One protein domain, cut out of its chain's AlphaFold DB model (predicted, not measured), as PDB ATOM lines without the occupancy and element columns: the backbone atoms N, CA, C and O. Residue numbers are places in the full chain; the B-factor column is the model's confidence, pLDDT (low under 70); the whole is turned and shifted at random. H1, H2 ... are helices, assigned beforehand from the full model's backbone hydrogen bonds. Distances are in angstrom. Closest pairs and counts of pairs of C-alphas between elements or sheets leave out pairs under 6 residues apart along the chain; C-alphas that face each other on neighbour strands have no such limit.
ATOM      1  N   LEU A 327      25.086  28.853 -10.157       91.62
ATOM      2  CA  LEU A 327      26.302  28.289  -9.560       91.62
ATOM      3  C   LEU A 327      25.995  27.165  -8.560       91.62
ATOM      4  O   LEU A 327      26.687  26.148  -8.569       91.62
ATOM      5  N   ASP A 328      24.933  27.306  -7.770       92.19
ATOM      6  CA  ASP A 328      24.449  26.275  -6.848       92.19
ATOM      7  C   ASP A 328      23.975  25.038  -7.617       92.19
ATOM      8  O   ASP A 328      24.325  23.916  -7.259       92.19
ATOM      9  N   LEU A 329      23.266  25.225  -8.738       91.56
ATOM     10  CA  LEU A 329      22.867  24.131  -9.628       91.56
ATOM     11  C   LEU A 329      24.085  23.350 -10.150       91.56
ATOM     12  O   LEU A 329      24.068  22.120 -10.182       91.56
ATOM     13  N   HIS A 330      25.160  24.051 -10.520       89.06
ATOM     14  CA  HIS A 330      26.424  23.415 -10.895       89.06
ATOM     15  C   HIS A 330      27.074  22.669  -9.724       89.06
ATOM     16  O   HIS A 330      27.568  21.556  -9.906       89.06
ATOM     17  N   HIS A 331      27.053  23.248  -8.523       86.69
ATOM     18  CA  HIS A 331      27.585  22.604  -7.327       86.69
ATOM     19  C   HIS A 331      26.835  21.303  -7.002       86.69
ATOM     20  O   HIS A 331      27.475  20.264  -6.864       86.69
ATOM     21  N   VAL A 332      25.500  21.335  -6.962       87.88
ATOM     22  CA  VAL A 332      24.636  20.160  -6.733       87.88
ATOM     23  C   VAL A 332      24.864  19.096  -7.810       87.88
ATOM     24  O   VAL A 332      25.032  17.915  -7.509       87.88
ATOM     25  N   PHE A 333      24.954  19.501  -9.080       85.88
ATOM     26  CA  PHE A 333      25.234  18.575 -10.174       85.88
ATOM     27  C   PHE A 333      26.580  17.849 -10.000       85.88
ATOM     28  O   PHE A 333      26.657  16.631 -10.174       85.88
ATOM     29  N   LEU A 334      27.645  18.563  -9.629       82.06
ATOM     30  CA  LEU A 334      28.956  17.948  -9.419       82.06
ATOM     31  C   LEU A 334      29.020  17.099  -8.142       82.06
ATOM     32  O   LEU A 334      29.546  15.984  -8.173       82.06
ATOM     33  N   HIS A 335      28.544  17.637  -7.019       75.12
ATOM     34  CA  HIS A 335      28.789  17.074  -5.692       75.12
ATOM     35  C   HIS A 335      27.741  16.072  -5.230       75.12
ATOM     36  O   HIS A 335      28.110  15.153  -4.505       75.12
ATOM     37  N   ASP A 336      26.496  16.201  -5.679       78.94
ATOM     38  CA  ASP A 336      25.415  15.322  -5.240       78.94
ATOM     39  C   ASP A 336      25.081  14.313  -6.340       78.94
ATOM     40  O   ASP A 336      25.063  13.109  -6.097       78.94
ATOM     41  N   PHE A 337      24.910  14.778  -7.582       80.88
ATOM     42  CA  PHE A 337      24.559  13.902  -8.702       80.88
ATOM     43  C   PHE A 337      25.758  13.083  -9.202       80.88
ATOM     44  O   PHE A 337      25.758  11.857  -9.092       80.88
ATOM     45  N   LEU A 338      26.817  13.725  -9.716       76.50
ATOM     46  CA  LEU A 338      27.939  12.985 -10.311       76.50
ATOM     47  C   LEU A 338      28.733  12.164  -9.287       76.50
ATOM     48  O   LEU A 338      29.165  11.058  -9.616       76.50
ATOM     49  N   ARG A 339      28.919  12.664  -8.055       69.25
ATOM     50  CA  ARG A 339      29.541  11.869  -6.979       69.25
ATOM     51  C   ARG A 339      28.610  10.798  -6.425       69.25
ATOM     52  O   ARG A 339      29.097   9.710  -6.159       69.25
ATOM     53  N   GLY A 340      27.310  11.068  -6.276       63.94
ATOM     54  CA  GLY A 340      26.344  10.066  -5.810       63.94
ATOM     55  C   GLY A 340      26.199   8.887  -6.773       63.94
ATOM     56  O   GLY A 340      25.920   7.767  -6.358       63.94
ATOM     57  N   ILE A 341      26.453   9.116  -8.062       65.56
ATOM     58  CA  ILE A 341      26.492   8.064  -9.079       65.56
ATOM     59  C   ILE A 341      27.825   7.299  -9.066       65.56
ATOM     60  O   ILE A 341      27.845   6.142  -9.488       65.56
ATOM     61  N   ALA A 342      28.920   7.900  -8.588       60.19
ATOM     62  CA  ALA A 342      30.243   7.286  -8.563       60.19
ATOM     63  C   ALA A 342      30.372   6.255  -7.427       60.19
ATOM     64  O   ALA A 342      30.258   6.572  -6.246       60.19
ATOM     65  N   ILE A 343      30.666   5.005  -7.780       58.16
ATOM     66  CA  ILE A 343      30.886   3.916  -6.828       58.16
ATOM     67  C   ILE A 343      32.229   4.161  -6.123       58.16
ATOM     68  O   ILE A 343      33.291   4.138  -6.744       58.16
ATOM     69  N   ALA A 344      32.171   4.418  -4.813       52.81
ATOM     70  CA  ALA A 344      33.272   4.932  -3.990       52.81
ATOM     71  C   ALA A 344      34.401   3.927  -3.673       52.81
ATOM     72  O   ALA A 344      35.298   4.232  -2.889       52.81
ATOM     73  N   THR A 345      34.381   2.722  -4.241       56.66
ATOM     74  CA  THR A 345      35.371   1.685  -3.919       56.66
ATOM     75  C   THR A 345      36.613   1.799  -4.811       56.66
ATOM     76  O   THR A 345      36.495   1.660  -6.037       56.66
ATOM     77  N   PRO A 346      37.816   2.000  -4.238       47.59
ATOM     78  CA  PRO A 346      39.054   1.941  -5.002       47.59
ATOM     79  C   PRO A 346      39.222   0.520  -5.565       47.59
ATOM     80  O   PRO A 346      38.877  -0.454  -4.904       47.59
ATOM     81  N   HIS A 347      39.734   0.406  -6.795       57.97
ATOM     82  CA  HIS A 347      40.005  -0.848  -7.536       57.97
ATOM     83  C   HIS A 347      38.870  -1.472  -8.369       57.97
ATOM     84  O   HIS A 347      39.029  -2.575  -8.887       57.97
ATOM     85  N   VAL A 348      37.764  -0.764  -8.613       61.19
ATOM     86  CA  VAL A 348      36.710  -1.265  -9.514       61.19
ATOM     87  C   VAL A 348      36.995  -0.912 -10.984       61.19
ATOM     88  O   VAL A 348      37.396   0.213 -11.311       61.19
ATOM     89  N   ALA A 349      36.804  -1.888 -11.880       57.59
ATOM     90  CA  ALA A 349      36.939  -1.719 -13.329       57.59
ATOM     91  C   ALA A 349      36.006  -0.602 -13.847       57.59
ATOM     92  O   ALA A 349      34.889  -0.493 -13.335       57.59
ATOM     93  N   PRO A 350      36.405   0.200 -14.860       56.50
ATOM     94  CA  PRO A 350      35.645   1.362 -15.334       56.50
ATOM     95  C   PRO A 350      34.144   1.101 -15.520       56.50
ATOM     96  O   PRO A 350      33.349   1.863 -14.984       56.50
ATOM     97  N   LEU A 351      33.779  -0.039 -16.129       56.53
ATOM     98  CA  LEU A 351      32.413  -0.551 -16.365       56.53
ATOM     99  C   LEU A 351      31.488  -0.585 -15.133       56.53
ATOM    100  O   LEU A 351      30.267  -0.580 -15.283       56.53
ATOM    101  N   ARG A 352      32.052  -0.609 -13.922       58.41
ATOM    102  CA  ARG A 352      31.336  -0.720 -12.642       58.41
ATOM    103  C   ARG A 352      31.599   0.472 -11.713       58.41
ATOM    104  O   ARG A 352      31.442   0.337 -10.508       58.41
ATOM    105  N   ARG A 353      32.040   1.623 -12.236       60.41
ATOM    106  CA  ARG A 353      32.323   2.831 -11.431       60.41
ATOM    107  C   ARG A 353      31.138   3.774 -11.275       60.41
ATOM    108  O   ARG A 353      31.225   4.716 -10.501       60.41
ATOM    109  N   SER A 354      30.054   3.536 -12.000       63.56
ATOM    110  CA  SER A 354      28.843   4.354 -11.976       63.56
ATOM    111  C   SER A 354      27.604   3.474 -11.939       63.56
ATOM    112  O   SER A 354      27.553   2.481 -12.669       63.56
ATOM    113  N   HIS A 355      26.595   3.875 -11.162       65.75
ATOM    114  CA  HIS A 355      25.252   3.280 -11.209       65.75
ATOM    115  C   HIS A 355      24.572   3.440 -12.585       65.75
ATOM    116  O   HIS A 355      23.689   2.663 -12.935       65.75
ATOM    117  N   LEU A 356      25.024   4.400 -13.398       67.94
ATOM    118  CA  LEU A 356      24.686   4.526 -14.815       67.94
ATOM    119  C   LEU A 356      25.775   3.853 -15.657       67.94
ATOM    120  O   LEU A 356      26.848   4.430 -15.860       67.94
ATOM    121  N   SER A 357      25.497   2.650 -16.161       64.75
ATOM    122  CA  SER A 357      26.422   1.862 -16.992       64.75
ATOM    123  C   SER A 357      26.893   2.608 -18.249       64.75
ATOM    124  O   SER A 357      28.037   2.434 -18.664       64.75
ATOM    125  N   MET A 358      26.069   3.508 -18.803       63.34
ATOM    126  CA  MET A 358      26.433   4.340 -19.961       63.34
ATOM    127  C   MET A 358      27.552   5.356 -19.674       63.34
ATOM    128  O   MET A 358      28.276   5.739 -20.588       63.34
ATOM    129  N   LEU A 359      27.764   5.748 -18.411       64.69
ATOM    130  CA  LEU A 359      28.875   6.629 -18.015       64.69
ATOM    131  C   LEU A 359      30.215   5.890 -17.867       64.69
ATOM    132  O   LEU A 359      31.225   6.528 -17.567       64.69
ATOM    133  N   ASN A 360      30.234   4.571 -18.079       63.47
ATOM    134  CA  ASN A 360      31.378   3.699 -17.815       63.47
ATOM    135  C   ASN A 360      32.033   3.101 -19.078       63.47
ATOM    136  O   ASN A 360      32.853   2.188 -18.969       63.47
ATOM    137  N   ILE A 361      31.664   3.586 -20.267       64.94
ATOM    138  CA  ILE A 361      32.063   3.010 -21.566       64.94
ATOM    139  C   ILE A 361      33.462   3.495 -22.016       64.94
ATOM    140  O   ILE A 361      34.103   2.869 -22.854       64.94
ATOM    141  N   GLY A 362      33.986   4.559 -21.399       66.25
ATOM    142  CA  GLY A 362      35.267   5.187 -21.741       66.25
ATOM    143  C   GLY A 362      35.298   6.655 -21.307       66.25
ATOM    144  O   GLY A 362      34.244   7.231 -21.028       66.25
ATOM    145  N   VAL A 363      36.487   7.265 -21.228       66.88
ATOM    146  CA  VAL A 363      36.656   8.656 -20.749       66.88
ATOM    147  C   VAL A 363      35.888   9.634 -21.638       66.88
ATOM    148  O   VAL A 363      35.024  10.351 -21.141       66.88
ATOM    149  N   GLU A 364      36.106   9.565 -22.951       68.25
ATOM    150  CA  GLU A 364      35.469  10.437 -23.946       68.25
ATOM    151  C   GLU A 364      33.939  10.292 -23.943       68.25
ATOM    152  O   GLU A 364      33.205  11.276 -23.884       68.25
ATOM    153  N   THR A 365      33.432   9.053 -23.911       71.19
ATOM    154  CA  THR A 365      31.984   8.791 -23.848       71.19
ATOM    155  C   THR A 365      31.365   9.262 -22.531       71.19
ATOM    156  O   THR A 365      30.270   9.819 -22.525       71.19
ATOM    157  N   SER A 366      32.069   9.087 -21.407       73.31
ATOM    158  CA  SER A 366      31.609   9.529 -20.086       73.31
ATOM    159  C   SER A 366      31.526  11.051 -20.016       73.31
ATOM    160  O   SER A 366      30.555  11.595 -19.493       73.31
ATOM    161  N   GLU A 367      32.518  11.750 -20.569       76.06
ATOM    162  CA  GLU A 367      32.511  13.209 -20.677       76.06
ATOM    163  C   GLU A 367      31.376  13.707 -21.569       76.06
ATOM    164  O   GLU A 367      30.632  14.592 -21.144       76.06
ATOM    165  N   ALA A 368      31.172  13.093 -22.739       80.44
ATOM    166  CA  ALA A 368      30.081  13.443 -23.647       80.44
ATOM    167  C   ALA A 368      28.700  13.291 -22.984       80.44
ATOM    168  O   ALA A 368      27.863  14.189 -23.071       80.44
ATOM    169  N   PHE A 369      28.468  12.195 -22.255       82.00
ATOM    170  CA  PHE A 369      27.214  11.987 -21.529       82.00
ATOM    171  C   PHE A 369      27.040  12.956 -20.355       82.00
ATOM    172  O   PHE A 369      25.942  13.475 -20.167       82.00
ATOM    173  N   LYS A 370      28.094  13.259 -19.584       83.31
ATOM    174  CA  LYS A 370      28.028  14.290 -18.528       83.31
ATOM    175  C   LYS A 370      27.657  15.651 -19.111       83.31
ATOM    176  O   LYS A 370      26.816  16.340 -18.540       83.31
ATOM    177  N   TRP A 371      28.238  16.001 -20.258       85.44
ATOM    178  CA  TRP A 371      27.900  17.205 -21.013       85.44
ATOM    179  C   TRP A 371      26.439  17.214 -21.462       85.44
ATOM    180  O   TRP A 371      25.746  18.213 -21.282       85.44
ATOM    181  N   LEU A 372      25.949  16.094 -21.999       87.56
ATOM    182  CA  LEU A 372      24.563  15.948 -22.437       87.56
ATOM    183  C   LEU A 372      23.578  16.116 -21.271       87.56
ATOM    184  O   LEU A 372      22.609  16.862 -21.393       87.56
ATOM    185  N   ILE A 373      23.844  15.461 -20.136       87.12
ATOM    186  CA  ILE A 373      23.002  15.543 -18.937       87.12
ATOM    187  C   ILE A 373      23.002  16.976 -18.392       87.12
ATOM    188  O   ILE A 373      21.939  17.527 -18.125       87.12
ATOM    189  N   ALA A 374      24.175  17.603 -18.274       87.81
ATOM    190  CA  ALA A 374      24.288  18.990 -17.831       87.81
ATOM    191  C   ALA A 374      23.517  19.948 -18.752       87.81
ATOM    192  O   ALA A 374      22.754  20.781 -18.265       87.81
ATOM    193  N   LYS A 375      23.639  19.779 -20.077       88.81
ATOM    194  CA  LYS A 375      22.900  20.565 -21.075       88.81
ATOM    195  C   LYS A 375      21.387  20.371 -20.948       88.81
ATOM    196  O   LYS A 375      20.654  21.353 -21.001       88.81
ATOM    197  N   TYR A 376      20.927  19.136 -20.747       90.00
ATOM    198  CA  TYR A 376      19.506  18.825 -20.553       90.00
ATOM    199  C   TYR A 376      18.942  19.459 -19.273       90.00
ATOM    200  O   TYR A 376      17.844  20.005 -19.281       90.00
ATOM    201  N   LEU A 377      19.717  19.440 -18.186       89.06
ATOM    202  CA  LEU A 377      19.342  20.025 -16.895       89.06
ATOM    203  C   LEU A 377      19.552  21.551 -16.823       89.06
ATOM    204  O   LEU A 377      19.242  22.161 -15.801       89.06
ATOM    205  N   GLY A 378      20.104  22.178 -17.869       87.88
ATOM    206  CA  GLY A 378      20.432  23.610 -17.881       87.88
ATOM    207  C   GLY A 378      21.544  24.009 -16.899       87.88
ATOM    208  O   GLY A 378      21.626  25.179 -16.498       87.88
ATOM    209  N   VAL A 379      22.374  23.042 -16.494       90.00
ATOM    210  CA  VAL A 379      23.512  23.234 -15.589       90.00
ATOM    211  C   VAL A 379      24.597  24.021 -16.327       90.00
ATOM    212  O   VAL A 379      25.048  23.566 -17.380       90.00
ATOM    213  N   PRO A 380      25.070  25.161 -15.790       88.12
ATOM    214  CA  PRO A 380      26.116  25.922 -16.453       88.12
ATOM    215  C   PRO A 380      27.435  25.146 -16.410       88.12
ATOM    216  O   PRO A 380      27.903  24.720 -15.348       88.12
ATOM    217  N   ILE A 381      28.052  24.976 -17.574       85.94
ATOM    218  CA  ILE A 381      29.330  24.280 -17.765       85.94
ATOM    219  C   ILE A 381      30.191  25.032 -18.787       85.94
ATOM    220  O   ILE A 381      29.694  25.868 -19.538       85.94
ATOM    221  N   GLY A 382      31.500  24.770 -18.790       86.88
ATOM    222  CA  GLY A 382      32.435  25.406 -19.724       86.88
ATOM    223  C   GLY A 382      32.481  26.933 -19.587       86.88
ATOM    224  O   GLY A 382      32.709  27.464 -18.497       86.88
ATOM    225  N   GLU A 383      32.273  27.633 -20.703       86.88
ATOM    226  CA  GLU A 383      32.340  29.098 -20.781       86.88
ATOM    227  C   GLU A 383      31.268  29.796 -19.935       86.88
ATOM    228  O   GLU A 383      31.590  30.744 -19.221       86.88
ATOM    229  N   GLU A 384      30.026  29.292 -19.928       88.06
ATOM    230  CA  GLU A 384      28.921  29.868 -19.142       88.06
ATOM    231  C   GLU A 384      29.279  29.908 -17.648       88.06
ATOM    232  O   GLU A 384      29.115  30.926 -16.976       88.06
ATOM    233  N   LEU A 385      29.864  28.824 -17.130       90.06
ATOM    234  CA  LEU A 385      30.315  28.746 -15.742       90.06
ATOM    235  C   LEU A 385      31.435  29.752 -15.434       90.06
ATOM    236  O   LEU A 385      31.457  30.351 -14.356       90.06
ATOM    237  N   SER A 386      32.375  29.928 -16.366       91.00
ATOM    238  CA  SER A 386      33.468  30.898 -16.235       91.00
ATOM    239  C   SER A 386      32.928  32.326 -16.154       91.00
ATOM    240  O   SER A 386      33.314  33.078 -15.252       91.00
ATOM    241  N   LEU A 387      31.981  32.675 -17.032       91.44
ATOM    242  CA  LEU A 387      31.309  33.976 -17.034       91.44
ATOM    243  C   LEU A 387      30.561  34.221 -15.722       91.44
ATOM    244  O   LEU A 387      30.782  35.247 -15.085       91.44
ATOM    245  N   LEU A 388      29.761  33.257 -15.254       91.31
ATOM    246  CA  LEU A 388      29.022  33.371 -13.992       91.31
ATOM    247  C   LEU A 388      29.946  33.599 -12.789       91.31
ATOM    248  O   LEU A 388      29.668  34.443 -11.938       91.31
ATOM    249  N   ARG A 389      31.080  32.888 -12.727       91.19
ATOM    250  CA  ARG A 389      32.077  33.073 -11.660       91.19
ATOM    251  C   ARG A 389      32.742  34.447 -11.726       91.19
ATOM    252  O   ARG A 389      32.942  35.064 -10.681       91.19
ATOM    253  N   LYS A 390      33.093  34.930 -12.922       91.56
ATOM    254  CA  LYS A 390      33.652  36.281 -13.113       91.56
ATOM    255  C   LYS A 390      32.643  37.356 -12.709       91.56
ATOM    256  O   LYS A 390      32.980  38.230 -11.916       91.56
ATOM    257  N   ALA A 391      31.401  37.231 -13.173       89.75
ATOM    258  CA  ALA A 391      30.303  38.122 -12.821       89.75
ATOM    259  C   ALA A 391      30.085  38.176 -11.301       89.75
ATOM    260  O   ALA A 391      30.022  39.264 -10.730       89.75
ATOM    261  N   LEU A 392      30.059  37.022 -10.619       89.50
ATOM    262  CA  LEU A 392      29.928  36.971  -9.160       89.50
ATOM    263  C   LEU A 392      31.062  37.720  -8.451       89.50
ATOM    264  O   LEU A 392      30.801  38.535  -7.570       89.50
ATOM    265  N   ARG A 393      32.313  37.508  -8.876       88.06
ATOM    266  CA  ARG A 393      33.467  38.225  -8.313       88.06
ATOM    267  C   ARG A 393      33.338  39.736  -8.488       88.06
ATOM    268  O   ARG A 393      33.590  40.477  -7.544       88.06
ATOM    269  N   HIS A 394      32.940  40.200  -9.672       87.56
ATOM    270  CA  HIS A 394      32.765  41.630  -9.932       87.56
ATOM    271  C   HIS A 394      31.616  42.234  -9.102       87.56
ATOM    272  O   HIS A 394      31.770  43.335  -8.576       87.56
ATOM    273  N   MET A 395      30.525  41.489  -8.884       83.38
ATOM    274  CA  MET A 395      29.445  41.859  -7.954       83.38
ATOM    275  C   MET A 395      29.936  41.998  -6.506       83.38
ATOM    276  O   MET A 395      29.608  42.969  -5.826       83.38
ATOM    277  N   GLU A 396      30.732  41.045  -6.020       80.62
ATOM    278  CA  GLU A 396      31.253  41.061  -4.648       80.62
ATOM    279  C   GLU A 396      32.245  42.202  -4.404       80.62
ATOM    280  O   GLU A 396      32.243  42.803  -3.328       80.62
ATOM    281  N   VAL A 397      33.086  42.519  -5.393       72.75
ATOM    282  CA  VAL A 397      34.025  43.649  -5.317       72.75
ATOM    283  C   VAL A 397      33.267  44.973  -5.244       72.75
ATOM    284  O   VAL A 397      33.574  45.781  -4.370       72.75
ATOM    285  N   ALA A 398      32.236  45.157  -6.075       60.75
ATOM    286  CA  ALA A 398      31.377  46.341  -6.025       60.75
ATOM    287  C   ALA A 398      30.627  46.475  -4.681       60.75
ATOM    288  O   ALA A 398      30.395  47.585  -4.203       60.75
ATOM    289  N   GLY A 399      30.280  45.353  -4.039       54.31
ATOM    290  CA  GLY A 399      29.648  45.335  -2.715       54.31
ATOM    291  C   GLY A 399      30.598  45.656  -1.552       54.31
ATOM    292  O   GLY A 399      30.176  46.251  -0.565       54.31
ATOM    293  N   LYS A 400      31.888  45.302  -1.655       49.34
ATOM    294  CA  LYS A 400      32.899  45.554  -0.605       49.34
ATOM    295  C   LYS A 400      33.414  46.994  -0.572       49.34
ATOM    296  O   LYS A 400      33.995  47.406   0.429       49.34
ATOM    297  N   THR A 401      33.201  47.773  -1.630       41.50
ATOM    298  CA  THR A 401      33.607  49.186  -1.704       41.50
ATOM    299  C   THR A 401      32.669  50.165  -0.982       41.50
ATOM    300  O   THR A 401      32.905  51.369  -1.043       41.50
TER     301      THR A 401
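This is residues 327 to 401 of the 452 residues of the protein "Predicted protein" of Phaeodactylum tricornutum (strain CCAP 1055/1) (UniProt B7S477). The printed part is a loose helical turn with an arm: H1 runs to one end, a long loop and the short H2 turn back there, H3 returns at a slant to H1, and H4 runs on past the start of H1. The last part of H4 with Thr 401, residues 393 to 401, sticks out and adds to the length. The 75 printed residues hold four named helices, in the order H1, H2, H3, H4, and no named strand; the class is all helix. The whole is loose, with a radius of gyration of the C-alphas of 15.9 A, and spans 52 by 23 by 17 A.

Begin with H1, residues 327 to 341, and compare H3, residues 363 to 376: they are close but not clearly touching, the closest C-alphas, those of Phe 333 and Ala 374, being 7.7 A apart. They run opposite ways at a steep tilt of 48 degrees. H2, residues 357 to 360, touches residues 365 to 370 of H3; the closest C-alphas are those of Leu 359 and Ser 366, 4.5 A apart. At H4, residues 383 to 400, residues 385 to 389 only just touch Leu 327 of H1, with 3 pairs of C-alphas within 8 A, the closest being Leu 327 and Leu 388 at 7.3 A. H1 and H4 run opposite ways at a steep tilt of 49 degrees. H2 and H4 are apart. In H3 and H4 every O i to N i+4 pair is within hydrogen-bond range, in H1 8 of 11 are, and H2 is too short for such a pair.

Find C-alpha 327 at (26.302, 28.289, -9.560); from there H1 runs 20.2 A to C-alpha 341. H2 is 5.3 A long, and H3 covers 19.9 A from C-alpha 363 at (36.656, 8.656, -20.749). H4 runs 26.0 A to C-alpha 400 at (32.899, 45.554, -0.605).

The two C-alphas farthest apart, those of Ala 349 and Thr 401, are 52.3 A apart. The printed part has no cut; the link from H1 to H2 is long, with 15 residues. The model's pLDDT is under 70 at residues 339 to 364 and 398 to 401.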